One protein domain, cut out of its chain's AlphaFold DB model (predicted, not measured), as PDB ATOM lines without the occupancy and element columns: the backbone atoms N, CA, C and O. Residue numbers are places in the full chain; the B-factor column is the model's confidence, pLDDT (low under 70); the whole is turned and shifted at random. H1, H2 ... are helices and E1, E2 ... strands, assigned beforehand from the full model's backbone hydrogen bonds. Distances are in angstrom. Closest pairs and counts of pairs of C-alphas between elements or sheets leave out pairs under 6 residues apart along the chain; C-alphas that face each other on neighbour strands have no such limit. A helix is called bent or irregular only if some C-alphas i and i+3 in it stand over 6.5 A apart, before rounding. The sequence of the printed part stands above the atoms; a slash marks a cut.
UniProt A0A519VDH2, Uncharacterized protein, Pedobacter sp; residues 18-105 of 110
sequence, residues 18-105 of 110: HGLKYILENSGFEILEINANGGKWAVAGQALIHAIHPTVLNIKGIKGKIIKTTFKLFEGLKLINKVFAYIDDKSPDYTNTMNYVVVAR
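AT A GLANCE: This is residues 18 to 105 of the 110 residues of an uncharacterized protein of Pedobacter sp (UniProt A0A519VDH2). A small head and a long helical arm are joined end to end: in the head the short helix H1 packs over a two-stranded ribbon of E1 and E2, and in the arm H2 runs outward while H3 and then H4 come back, with H4 side by side with H2. The outer part of the arm is a helical hairpin of H2 and H3, and residues 91 to 99 lead from H4 back to the head. The printed part has 88 residues with four named helices and two named strands, in the order H1, E1, H2, H3, H4, E2; the sheet, E1 - E2, is antiparallel and the class is mostly helix. It is only just extended, close to loose, with a radius of gyration of the C-alphas of 18.5 A and spans of 60 by 27 by 18 A.

IN THESE COORDINATES: H1 is residues 18 to 26, 12.1 A from first to last C-alpha, beginning with C-alpha 18 at (120.820, 162.768, 76.550). E1 is residues 30 to 36, 18.1 A. H2, the longest helix, is residues 40 to 58, 27.8 A, and ends with C-alpha 58 at (99.658, 130.840, 66.384). H2 is irregular, but only just: C-alphas 51 and 54 are 6.7 A apart. H3 is residues 61 to 73, 18.5 A, and H4 is residues 76 to 90, 21.3 A. E2 is residues 100 to 105, 16.4 A, ending with C-alpha 105 at (129.899, 166.364, 62.571).

HOW THE PARTS SIT: The closest C-alphas of H1 and E1 are those of Lys 21 and Ile 31, 7.0 A apart; those of H1 and E2 are Leu 24 and Ala 104, 7.8 A apart. E1 and E2 are antiparallel at 165 degrees, with N 30 and O 105 at 2.8 A and N 101 and O 35 at 2.8 A, within hydrogen-bond range. H1 is apart from H2, H3 and H4. H2 and H4 touch, closest at the C-alphas of Trp 41 and Asp 88, 5.0 A, at a shallow tilt of 8 degrees, opposite ways. In the helical hairpin of H2 and H3, residues 56 to 58 of H2 touch residues 64 to 68 of H3. The closest C-alphas there are those of Val 56 and Lys 68, 6.5 A apart. The two helices run opposite ways at a steep tilt of 38 degrees, only just past shallow. H3 and H4 are close but not clearly touching, with the C-alphas of Phe 71 and Leu 77 the closest at 7.9 A. In H1, H3 and H4 every O i to N i+4 pair is within hydrogen-bond range; in H2 13 of 15 are.

THE WHOLE: The outline is a rod, and the two C-alphas farthest apart, those of Gly 28 and Ile 62, are 60.3 A apart. The printed part has no cut. The link from H4 to E2 has 9 residues and is short; the other links are tight. The mean pLDDT of the printed part is 92.6, and no printed residue is under 70.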
ATOM      1  N   HIS A  18     119.779 162.205  75.687       96.81
ATOM      2  CA  HIS A  18     120.820 162.768  76.550       96.81
ATOM      3  C   HIS A  18     122.067 161.882  76.589       96.81
ATOM      4  O   HIS A  18     123.174 162.399  76.515       96.81
ATOM      5  N   GLY A  19     121.889 160.557  76.648       96.56
ATOM      6  CA  GLY A  19     122.999 159.607  76.586       96.56
ATOM      7  C   GLY A  19     123.729 159.661  75.244       96.56
ATOM      8  O   GLY A  19     124.953 159.726  75.226       96.56
ATOM      9  N   LEU A  20     122.983 159.715  74.132       96.62
ATOM     10  CA  LEU A  20     123.564 159.874  72.792       96.62
ATOM     11  C   LEU A  20     124.363 161.171  72.680       96.62
ATOM     12  O   LEU A  20     125.510 161.141  72.242       96.62
ATOM     13  N   LYS A  21     123.775 162.290  73.126       97.94
ATOM     14  CA  LYS A  21     124.446 163.590  73.150       97.94
ATOM     15  C   LYS A  21     125.759 163.525  73.936       97.94
ATOM     16  O   LYS A  21     126.802 163.853  73.391       97.94
ATOM     17  N   TYR A  22     125.705 163.032  75.174       97.75
ATOM     18  CA  TYR A  22     126.869 162.937  76.054       97.75
ATOM     19  C   TYR A  22     128.004 162.100  75.448       97.75
ATOM     20  O   TYR A  22     129.154 162.524  75.456       97.75
ATOM     21  N   ILE A  23     127.688 160.923  74.899       96.88
ATOM     22  CA  ILE A  23     128.693 160.024  74.313       96.88
ATOM     23  C   ILE A  23     129.367 160.669  73.102       96.88
ATOM     24  O   ILE A  23     130.589 160.603  72.972       96.88
ATOM     25  N   LEU A  24     128.584 161.288  72.220       97.06
ATOM     26  CA  LEU A  24     129.096 161.894  70.994       97.06
ATOM     27  C   LEU A  24     129.933 163.143  71.285       97.06
ATOM     28  O   LEU A  24     131.046 163.243  70.772       97.06
ATOM     29  N   GLU A  25     129.458 164.040  72.153       97.00
ATOM     30  CA  GLU A  25     130.209 165.241  72.551       97.00
ATOM     31  C   GLU A  25     131.532 164.871  73.232       97.00
ATOM     32  O   GLU A  25     132.585 165.387  72.859       97.00
ATOM     33  N   ASN A  26     131.524 163.895  74.147       97.38
ATOM     34  CA  ASN A  26     132.753 163.406  74.780       97.38
ATOM     35  C   ASN A  26     133.698 162.687  73.811       97.38
ATOM     36  O   ASN A  26     134.887 162.561  74.093       97.38
ATOM     37  N   SER A  27     133.184 162.214  72.676       96.50
ATOM     38  CA  SER A  27     133.984 161.618  71.604       96.50
ATOM     39  C   SER A  27     134.495 162.662  70.599       96.50
ATOM     40  O   SER A  27     135.058 162.291  69.570       96.50
ATOM     41  N   GLY A  28     134.296 163.958  70.869       97.12
ATOM     42  CA  GLY A  28     134.750 165.061  70.023       97.12
ATOM     43  C   GLY A  28     133.844 165.355  68.828       97.12
ATOM     44  O   GLY A  28     134.274 166.029  67.898       97.12
ATOM     45  N   PHE A  29     132.608 164.850  68.816       97.81
ATOM     46  CA  PHE A  29     131.630 165.203  67.790       97.81
ATOM     47  C   PHE A  29     130.812 166.424  68.198       97.81
ATOM     48  O   PHE A  29     130.419 166.592  69.349       97.81
ATOM     49  N   GLU A  30     130.471 167.232  67.207       97.38
ATOM     50  CA  GLU A  30     129.481 168.289  67.320       97.38
ATOM     51  C   GLU A  30     128.118 167.755  66.875       97.38
ATOM     52  O   GLU A  30     127.951 167.292  65.744       97.38
ATOM     53  N   ILE A  31     127.128 167.814  67.763       98.00
ATOM     54  CA  ILE A  31     125.756 167.418  67.443       98.00
ATOM     55  C   ILE A  31     125.096 168.499  66.587       98.00
ATOM     56  O   ILE A  31     124.945 169.632  67.036       98.00
ATOM     57  N   LEU A  32     124.637 168.123  65.393       97.88
ATOM     58  CA  LEU A  32     123.843 168.993  64.528       97.88
ATOM     59  C   LEU A  32     122.349 168.834  64.826       97.88
ATOM     60  O   LEU A  32     121.644 169.822  64.998       97.88
ATOM     61  N   GLU A  33     121.871 167.591  64.943       98.00
ATOM     62  CA  GLU A  33     120.457 167.292  65.188       98.00
ATOM     63  C   GLU A  33     120.269 166.012  66.008       98.00
ATOM     64  O   GLU A  33     121.016 165.045  65.854       98.00
ATOM     65  N   ILE A  34     119.226 165.982  66.846       97.75
ATOM     66  CA  ILE A  34     118.735 164.766  67.507       97.75
ATOM     67  C   ILE A  34     117.217 164.725  67.370       97.75
ATOM     68  O   ILE A  34     116.509 165.494  68.022       97.75
ATOM     69  N   ASN A  35     116.724 163.787  66.572       96.50
ATOM     70  CA  ASN A  35     115.311 163.649  66.255       96.50
ATOM     71  C   ASN A  35     114.760 162.336  66.818       96.50
ATOM     72  O   ASN A  35     115.386 161.282  66.701       96.50
ATOM     73  N   ALA A  36     113.585 162.393  67.442       95.56
ATOM     74  CA  ALA A  36     112.849 161.197  67.840       95.56
ATOM     75  C   ALA A  36     112.231 160.522  66.606       95.56
ATOM     76  O   ALA A  36     111.725 161.202  65.713       95.56
ATOM     77  N   ASN A  37     112.235 159.192  66.565       93.19
ATOM     78  CA  ASN A  37     111.592 158.421  65.507       93.19
ATOM     79  C   ASN A  37     110.192 157.975  65.949       93.19
ATOM     80  O   ASN A  37     110.015 156.919  66.570       93.19
ATOM     81  N   GLY A  38     109.214 158.832  65.659       94.12
ATOM     82  CA  GLY A  38     107.841 158.711  66.149       94.12
ATOM     83  C   GLY A  38     107.712 159.061  67.634       94.12
ATOM     84  O   GLY A  38     108.688 159.080  68.387       94.12
ATOM     85  N   GLY A  39     106.498 159.363  68.064       94.69
ATOM     86  CA  GLY A  39     106.137 159.624  69.448       94.69
ATOM     87  C   GLY A  39     105.554 158.404  70.157       94.69
ATOM     88  O   GLY A  39     105.635 157.252  69.708       94.69
ATOM     89  N   LYS A  40     104.941 158.660  71.315       95.38
ATOM     90  CA  LYS A  40     104.395 157.619  72.192       95.38
ATOM     91  C   LYS A  40     103.318 156.775  71.511       95.38
ATOM     92  O   LYS A  40     103.149 155.610  71.873       95.38
ATOM     93  N   TRP A  41     102.589 157.340  70.547       96.31
ATOM     94  CA  TRP A  41     101.517 156.634  69.855       96.31
ATOM     95  C   TRP A  41     102.089 155.673  68.822       96.31
ATOM     96  O   TRP A  41     101.643 154.529  68.762       96.31
ATOM     97  N   ALA A  42     103.138 156.071  68.098       95.50
ATOM     98  CA  ALA A  42     103.881 155.147  67.248       95.50
ATOM     99  C   ALA A  42     104.428 153.958  68.061       95.50
ATOM    100  O   ALA A  42     104.249 152.805  67.663       95.50
ATOM    101  N   VAL A  43     104.995 154.219  69.249       95.12
ATOM    102  CA  VAL A  43     105.459 153.163  70.170       95.12
ATOM    103  C   VAL A  43     104.312 152.241  70.591       95.12
ATOM    104  O   VAL A  43     104.453 151.022  70.513       95.12
ATOM    105  N   ALA A  44     103.170 152.792  71.007       95.50
ATOM    106  CA  ALA A  44     102.012 152.000  71.417       95.50
ATOM    107  C   ALA A  44     101.459 151.134  70.272       95.50
ATOM    108  O   ALA A  44     101.136 149.966  70.480       95.50
ATOM    109  N   GLY A  45     101.394 151.681  69.056       95.44
ATOM    110  CA  GLY A  45     100.933 150.963  67.870       95.44
ATOM    111  C   GLY A  45     101.849 149.806  67.497       95.44
ATOM    112  O   GLY A  45     101.376 148.688  67.280       95.44
ATOM    113  N   GLN A  46     103.164 150.041  67.499       94.81
ATOM    114  CA  GLN A  46     104.126 148.962  67.301       94.81
ATOM    115  C   GLN A  46     104.035 147.909  68.405       94.81
ATOM    116  O   GLN A  46     104.065 146.714  68.115       94.81
ATOM    117  N   ALA A  47     103.869 148.333  69.659       94.44
ATOM    118  CA  ALA A  47     103.740 147.412  70.774       94.44
ATOM    119  C   ALA A  47     102.505 146.515  70.657       94.44
ATOM    120  O   ALA A  47     102.564 145.302  70.881       94.44
ATOM    121  N   LEU A  48     101.383 147.090  70.229       94.12
ATOM    122  CA  LEU A  48     100.180 146.329  69.939       94.12
ATOM    123  C   LEU A  48     100.430 145.318  68.817       94.12
ATOM    124  O   LEU A  48     100.088 144.147  68.972       94.12
ATOM    125  N   ILE A  49     101.061 145.741  67.717       92.94
ATOM    126  CA  ILE A  49     101.400 144.867  66.584       92.94
ATOM    127  C   ILE A  49     102.277 143.695  67.027       92.94
ATOM    128  O   ILE A  49     101.973 142.548  66.694       92.94
ATOM    129  N   HIS A  50     103.319 143.960  67.814       91.50
ATOM    130  CA  HIS A  50     104.210 142.930  68.342       91.50
ATOM    131  C   HIS A  50     103.485 141.927  69.247       91.50
ATOM    132  O   HIS A  50     103.792 140.739  69.195       91.50
ATOM    133  N   ALA A  51     102.489 142.364  70.022       90.25
ATOM    134  CA  ALA A  51     101.693 141.474  70.867       90.25
ATOM    135  C   ALA A  51     100.687 140.621  70.065       90.25
ATOM    136  O   ALA A  51     100.526 139.419  70.307       90.25
ATOM    137  N   ILE A  52      99.996 141.222  69.091       89.00
ATOM    138  CA  ILE A  52      98.924 140.536  68.354       89.00
ATOM    139  C   ILE A  52      99.452 139.654  67.227       89.00
ATOM    140  O   ILE A  52      98.848 138.622  66.944       89.00
ATOM    141  N   HIS A  53     100.552 140.030  66.570       86.25
ATOM    142  CA  HIS A  53     101.014 139.345  65.366       86.25
ATOM    143  C   HIS A  53     101.345 137.863  65.622       86.25
ATOM    144  O   HIS A  53     100.771 137.010  64.933       86.25
ATOM    145  N   PRO A  54     102.146 137.499  66.646       83.56
ATOM    146  CA  PRO A  54     102.385 136.098  66.983       83.56
ATOM    147  C   PRO A  54     101.098 135.396  67.423       83.56
ATOM    148  O   PRO A  54     100.838 134.264  67.023       83.56
ATOM    149  N   THR A  55     100.258 136.081  68.203       83.25
ATOM    150  CA  THR A  55      98.997 135.536  68.723       83.25
ATOM    151  C   THR A  55      98.059 135.123  67.590       83.25
ATOM    152  O   THR A  55      97.602 133.983  67.561       83.25
ATOM    153  N   VAL A  56      97.839 135.998  66.603       82.44
ATOM    154  CA  VAL A  56      97.009 135.727  65.418       82.44
ATOM    155  C   VAL A  56      97.602 134.598  64.571       82.44
ATOM    156  O   VAL A  56      96.873 133.725  64.090       82.44
ATOM    157  N   LEU A  57      98.929 134.566  64.406       79.56
ATOM    158  CA  LEU A  57      99.608 133.535  63.620       79.56
ATOM    159  C   LEU A  57      99.676 132.167  64.310       79.56
ATOM    160  O   LEU A  57      99.766 131.158  63.608       79.56
ATOM    161  N   ASN A  58      99.553 132.092  65.633       85.25
ATOM    162  CA  ASN A  58      99.658 130.840  66.384       85.25
ATOM    163  C   ASN A  58      98.315 130.130  66.626       85.25
ATOM    164  O   ASN A  58      98.304 128.986  67.080       85.25
ATOM    165  N   ILE A  59      97.178 130.738  66.260       85.75
ATOM    166  CA  ILE A  59      95.862 130.080  66.351       85.75
ATOM    167  C   ILE A  59      95.813 128.870  65.401       85.75
ATOM    168  O   ILE A  59      96.077 128.993  64.196       85.75
ATOM    169  N   LYS A  60      95.467 127.693  65.939       88.19
ATOM    170  CA  LYS A  60      95.371 126.419  65.203       88.19
ATOM    171  C   LYS A  60      93.927 126.102  64.779       88.19
ATOM    172  O   LYS A  60      92.964 126.685  65.275       88.19
ATOM    173  N   GLY A  61      93.786 125.161  63.846       91.00
ATOM    174  CA  GLY A  61      92.494 124.675  63.351       91.00
ATOM    175  C   GLY A  61      91.808 125.593  62.332       91.00
ATOM    176  O   GLY A  61      92.351 126.613  61.904       91.00
ATOM    177  N   ILE A  62      90.587 125.216  61.937       89.31
ATOM    178  CA  ILE A  62      89.789 125.907  60.906       89.31
ATOM    179  C   ILE A  62      89.539 127.374  61.287       89.31
ATOM    180  O   ILE A  62      89.727 128.264  60.460       89.31
ATOM    181  N   LYS A  63      89.220 127.638  62.562       84.69
ATOM    182  CA  LYS A  63      89.047 128.999  63.097       84.69
ATOM    183  C   LYS A  63      90.304 129.855  62.904       84.69
ATOM    184  O   LYS A  63      90.207 130.983  62.435       84.69
ATOM    185  N   GLY A  64      91.488 129.302  63.183       86.06
ATOM    186  CA  GLY A  64      92.761 129.991  62.961       86.06
ATOM    187  C   GLY A  64      93.037 130.284  61.485       86.06
ATOM    188  O   GLY A  64      93.533 131.358  61.157       86.06
ATOM    189  N   LYS A  65      92.671 129.368  60.577       86.19
ATOM    190  CA  LYS A  65      92.810 129.581  59.126       86.19
ATOM    191  C   LYS A  65      91.929 130.735  58.637       86.19
ATOM    192  O   LYS A  65      92.416 131.572  57.879       86.19
ATOM    193  N   ILE A  66      90.682 130.811  59.107       88.94
ATOM    194  CA  ILE A  66      89.757 131.907  58.780       88.94
ATOM    195  C   ILE A  66      90.319 133.237  59.293       88.94
ATOM    196  O   ILE A  66      90.540 134.140  58.496       88.94
ATOM    197  N   ILE A  67      90.654 133.328  60.586       86.62
ATOM    198  CA  ILE A  67      91.169 134.562  61.205       86.62
ATOM    199  C   ILE A  67      92.423 135.071  60.483       86.62
ATOM    200  O   ILE A  67      92.480 136.242  60.121       86.62
ATOM    201  N   LYS A  68      93.410 134.203  60.219       85.56
ATOM    202  CA  LYS A  68      94.642 134.594  59.508       85.56
ATOM    203  C   LYS A  68      94.357 135.092  58.094       85.56
ATOM    204  O   LYS A  68      94.991 136.045  57.653       85.56
ATOM    205  N   THR A  69      93.431 134.445  57.388       84.62
ATOM    206  CA  THR A  69      93.066 134.827  56.018       84.62
ATOM    207  C   THR A  69      92.384 136.188  56.014       84.62
ATOM    208  O   THR A  69      92.820 137.072  55.288       84.62
ATOM    209  N   THR A  70      91.398 136.399  56.889       84.69
ATOM    210  CA  THR A  70      90.709 137.685  57.051       84.69
ATOM    211  C   THR A  70      91.686 138.791  57.450       84.69
ATOM    212  O   THR A  70      91.725 139.843  56.822       84.69
ATOM    213  N   PHE A  71      92.540 138.545  58.444       85.81
ATOM    214  CA  PHE A  71      93.506 139.531  58.931       85.81
ATOM    215  C   PHE A  71      94.534 139.937  57.863       85.81
ATOM    216  O   PHE A  71      94.928 141.101  57.800       85.81
ATOM    217  N   LYS A  72      94.936 139.000  56.991       82.12
ATOM    218  CA  LYS A  72      95.776 139.294  55.820       82.12
ATOM    219  C   LYS A  72      95.013 140.048  54.731       82.12
ATOM    220  O   LYS A  72      95.554 141.008  54.197       82.12
ATOM    221  N   LEU A  73      93.780 139.637  54.424       86.31
ATOM    222  CA  LEU A  73      92.948 140.234  53.373       86.31
ATOM    223  C   LEU A  73      92.650 141.715  53.648       86.31
ATOM    224  O   LEU A  73      92.730 142.537  52.745       86.31
ATOM    225  N   PHE A  74      92.357 142.054  54.904       84.88
ATOM    226  CA  PHE A  74      92.073 143.429  55.328       84.88
ATOM    227  C   PHE A  74      93.319 144.215  55.748       84.88
ATOM    228  O   PHE A  74      93.199 145.283  56.343       84.88
ATOM    229  N   GLU A  75      94.516 143.685  55.481       85.69
ATOM    230  CA  GLU A  75      95.787 144.309  55.849       85.69
ATOM    231  C   GLU A  75      95.821 144.795  57.313       85.69
ATOM    232  O   GLU A  75      96.297 145.894  57.599       85.69
ATOM    233  N   GLY A  76      95.310 143.991  58.255       85.75
ATOM    234  CA  GLY A  76      95.027 144.431  59.630       85.75
ATOM    235  C   GLY A  76      96.213 145.104  60.330       85.75
ATOM    236  O   GLY A  76      96.042 146.109  61.013       85.75
ATOM    237  N   LEU A  77      97.439 144.627  60.083       87.94
ATOM    238  CA  LEU A  77      98.667 145.264  60.582       87.94
ATOM    239  C   LEU A  77      98.899 146.661  59.996       87.94
ATOM    240  O   LEU A  77      99.271 147.580  60.723       87.94
ATOM    241  N   LYS A  78      98.682 146.838  58.686       90.81
ATOM    242  CA  LYS A  78      98.833 148.140  58.024       90.81
ATOM    243  C   LYS A  78      97.771 149.117  58.506       90.81
ATOM    244  O   LYS A  78      98.083 150.292  58.667       90.81
ATOM    245  N   LEU A  79      96.548 148.647  58.759       92.88
ATOM    246  CA  LEU A  79      95.491 149.480  59.329       92.88
ATOM    247  C   LEU A  79      95.886 149.993  60.718       92.88
ATOM    248  O   LEU A  79      95.824 151.196  60.952       92.88
ATOM    249  N   ILE A  80      96.358 149.107  61.601       94.06
ATOM    250  CA  ILE A  80      96.832 149.494  62.938       94.06
ATOM    251  C   ILE A  80      97.977 150.506  62.819       94.06
ATOM    252  O   ILE A  80      97.903 151.577  63.414       94.06
ATOM    253  N   ASN A  81      98.981 150.229  61.980       95.00
ATOM    254  CA  ASN A  81     100.078 151.166  61.727       95.00
ATOM    255  C   ASN A  81      99.586 152.541  61.258       95.00
ATOM    256  O   ASN A  81     100.021 153.551  61.799       95.00
ATOM    257  N   LYS A  82      98.666 152.594  60.288       96.31
ATOM    258  CA  LYS A  82      98.111 153.855  59.768       96.31
ATOM    259  C   LYS A  82      97.360 154.637  60.841       96.31
ATOM    260  O   LYS A  82      97.539 155.845  60.930       96.31
ATOM    261  N   VAL A  83      96.543 153.963  61.651       96.81
ATOM    262  CA  VAL A  83      95.784 154.602  62.736       96.81
ATOM    263  C   VAL A  83      96.731 155.206  63.766       96.81
ATOM    264  O   VAL A  83      96.606 156.382  64.091       96.81
ATOM    265  N   PHE A  84      97.709 154.438  64.248       97.19
ATOM    266  CA  PHE A  84      98.639 154.942  65.255       97.19
ATOM    267  C   PHE A  84      99.577 156.014  64.702       97.19
ATOM    268  O   PHE A  84      99.809 156.992  65.399       97.19
ATOM    269  N   ALA A  85     100.041 155.897  63.454       96.00
ATOM    270  CA  ALA A  85     100.814 156.953  62.801       96.00
ATOM    271  C   ALA A  85     100.000 158.246  62.635       96.00
ATOM    272  O   ALA A  85     100.514 159.332  62.876       96.00
ATOM    273  N   TYR A  86      98.717 158.141  62.276       97.44
ATOM    274  CA  TYR A  86      97.827 159.298  62.188       97.44
ATOM    275  C   TYR A  86      97.634 159.979  63.549       97.44
ATOM    276  O   TYR A  86      97.694 161.202  63.643       97.44
ATOM    277  N   ILE A  87      97.422 159.203  64.615       97.12
ATOM    278  CA  ILE A  87      97.289 159.753  65.972       97.12
ATOM    279  C   ILE A  87      98.605 160.401  66.421       97.12
ATOM    280  O   ILE A  87      98.578 161.470  67.027       97.12
ATOM    281  N   ASP A  88      99.743 159.784  66.101       96.69
ATOM    282  CA  ASP A  88     101.074 160.305  66.421       96.69
ATOM    283  C   ASP A  88     101.355 161.647  65.725       96.69
ATOM    284  O   ASP A  88     101.878 162.557  66.360       96.69
ATOM    285  N   ASP A  89     100.917 161.808  64.469       95.44
ATOM    286  CA  ASP A  89     100.973 163.076  63.721       95.44
ATOM    287  C   ASP A  89     100.062 164.157  64.325       95.44
ATOM    288  O   ASP A  89     100.443 165.323  64.427       95.44
ATOM    289  N   LYS A  90      98.842 163.791  64.747       96.88
ATOM    290  CA  LYS A  90      97.860 164.753  65.284       96.88
ATOM    291  C   LYS A  90      98.082 165.140  66.736       96.88
ATOM    292  O   LYS A  90      97.649 166.213  67.145       96.88
ATOM    293  N   SER A  91      98.731 164.284  67.513       94.62
ATOM    294  CA  SER A  91      99.028 164.516  68.923       94.62
ATOM    295  C   SER A  91     100.486 164.146  69.214       94.62
ATOM    296  O   SER A  91     100.724 163.190  69.966       94.62
ATOM    297  N   PRO A  92     101.456 164.889  68.649       91.88
ATOM    298  CA  PRO A  92     102.867 164.571  68.797       91.88
ATOM    299  C   PRO A  92     103.293 164.665  70.260       91.88
ATOM    300  O   PRO A  92     103.105 165.680  70.931       91.88
ATOM    301  N   ASP A  93     103.881 163.581  70.755       94.19
ATOM    302  CA  ASP A  93     104.468 163.505  72.088       94.19
ATOM    303  C   ASP A  93     105.681 162.574  72.051       94.19
ATOM    304  O   ASP A  93     105.551 161.352  71.959       94.19
ATOM    305  N   TYR A  94     106.865 163.172  72.144       93.50
ATOM    306  CA  TYR A  94     108.153 162.486  72.044       93.50
ATOM    307  C   TYR A  94     108.730 162.082  73.407       93.50
ATOM    308  O   TYR A  94     109.919 161.779  73.508       93.50
ATOM    309  N   THR A  95     107.912 162.073  74.465       91.19
ATOM    310  CA  THR A  95     108.330 161.610  75.801       91.19
ATOM    311  C   THR A  95     108.743 160.137  75.769       91.19
ATOM    312  O   THR A  95     109.634 159.713  76.502       91.19
ATOM    313  N   ASN A  96     108.117 159.358  74.884       91.50
ATOM    314  CA  ASN A  96     108.495 157.990  74.569       91.50
ATOM    315  C   ASN A  96     108.590 157.851  73.047       91.50
ATOM    316  O   ASN A  96     107.721 158.334  72.331       91.50
ATOM    317  N   THR A  97     109.640 157.207  72.556       93.69
ATOM    318  CA  THR A  97     109.907 157.041  71.122       93.69
ATOM    319  C   THR A  97     110.556 155.686  70.878       93.69
ATOM    320  O   THR A  97     111.085 155.065  71.804       93.69
ATOM    321  N   MET A  98     110.499 155.200  69.639       90.38
ATOM    322  CA  MET A  98     111.076 153.907  69.286       90.38
ATOM    323  C   MET A  98     112.603 153.945  69.321       90.38
ATOM    324  O   MET A  98     113.227 152.992  69.783       90.38
ATOM    325  N   ASN A  99     113.185 155.030  68.813       92.75
ATOM    326  CA  ASN A  99     114.617 155.300  68.775       92.75
ATOM    327  C   ASN A  99     114.856 156.791  68.479       92.75
ATOM    328  O   ASN A  99     113.913 157.561  68.298       92.75
ATOM    329  N   TYR A 100     116.125 157.184  68.441       95.44
ATOM    330  CA  TYR A 100     116.550 158.518  68.038       95.44
ATOM    331  C   TYR A 100     117.470 158.420  66.825       95.44
ATOM    332  O   TYR A 100     118.312 157.525  66.755       95.44
ATOM    333  N   VAL A 101     117.335 159.373  65.910       96.56
ATOM    334  CA  VAL A 101     118.276 159.606  64.815       96.56
ATOM    335  C   VAL A 101     119.115 160.819  65.183       96.56
ATOM    336  O   VAL A 101     118.572 161.864  65.540       96.56
ATOM    337  N   VAL A 102     120.435 160.669  65.119       97.69
ATOM    338  CA  VAL A 102     121.385 161.734  65.445       97.69
ATOM    339  C   VAL A 102     122.223 162.046  64.221       97.69
ATOM    340  O   VAL A 102     122.776 161.139  63.602       97.69
ATOM    341  N   VAL A 103     122.335 163.330  63.898       97.88
ATOM    342  CA  VAL A 103     123.262 163.839  62.890       97.88
ATOM    343  C   VAL A 103     124.353 164.599  63.628       97.88
ATOM    344  O   VAL A 103     124.064 165.524  64.386       97.88
ATOM    345  N   ALA A 104     125.604 164.193  63.436       97.75
ATOM    346  CA  ALA A 104     126.752 164.794  64.098       97.75
ATOM    347  C   ALA A 104     127.914 164.980  63.119       97.75
ATOM    348  O   ALA A 104     128.092 164.197  62.185       97.75
ATOM    349  N   ARG A 105     128.710 166.021  63.347       97.12
ATOM    350  CA  ARG A 105     129.899 166.364  62.571       97.12
ATOM    351  C   ARG A 105     131.136 166.101  63.413       97.12
ATOM    352  O   ARG A 105     131.200 166.521  64.563       97.12
TER     353      ARG A 105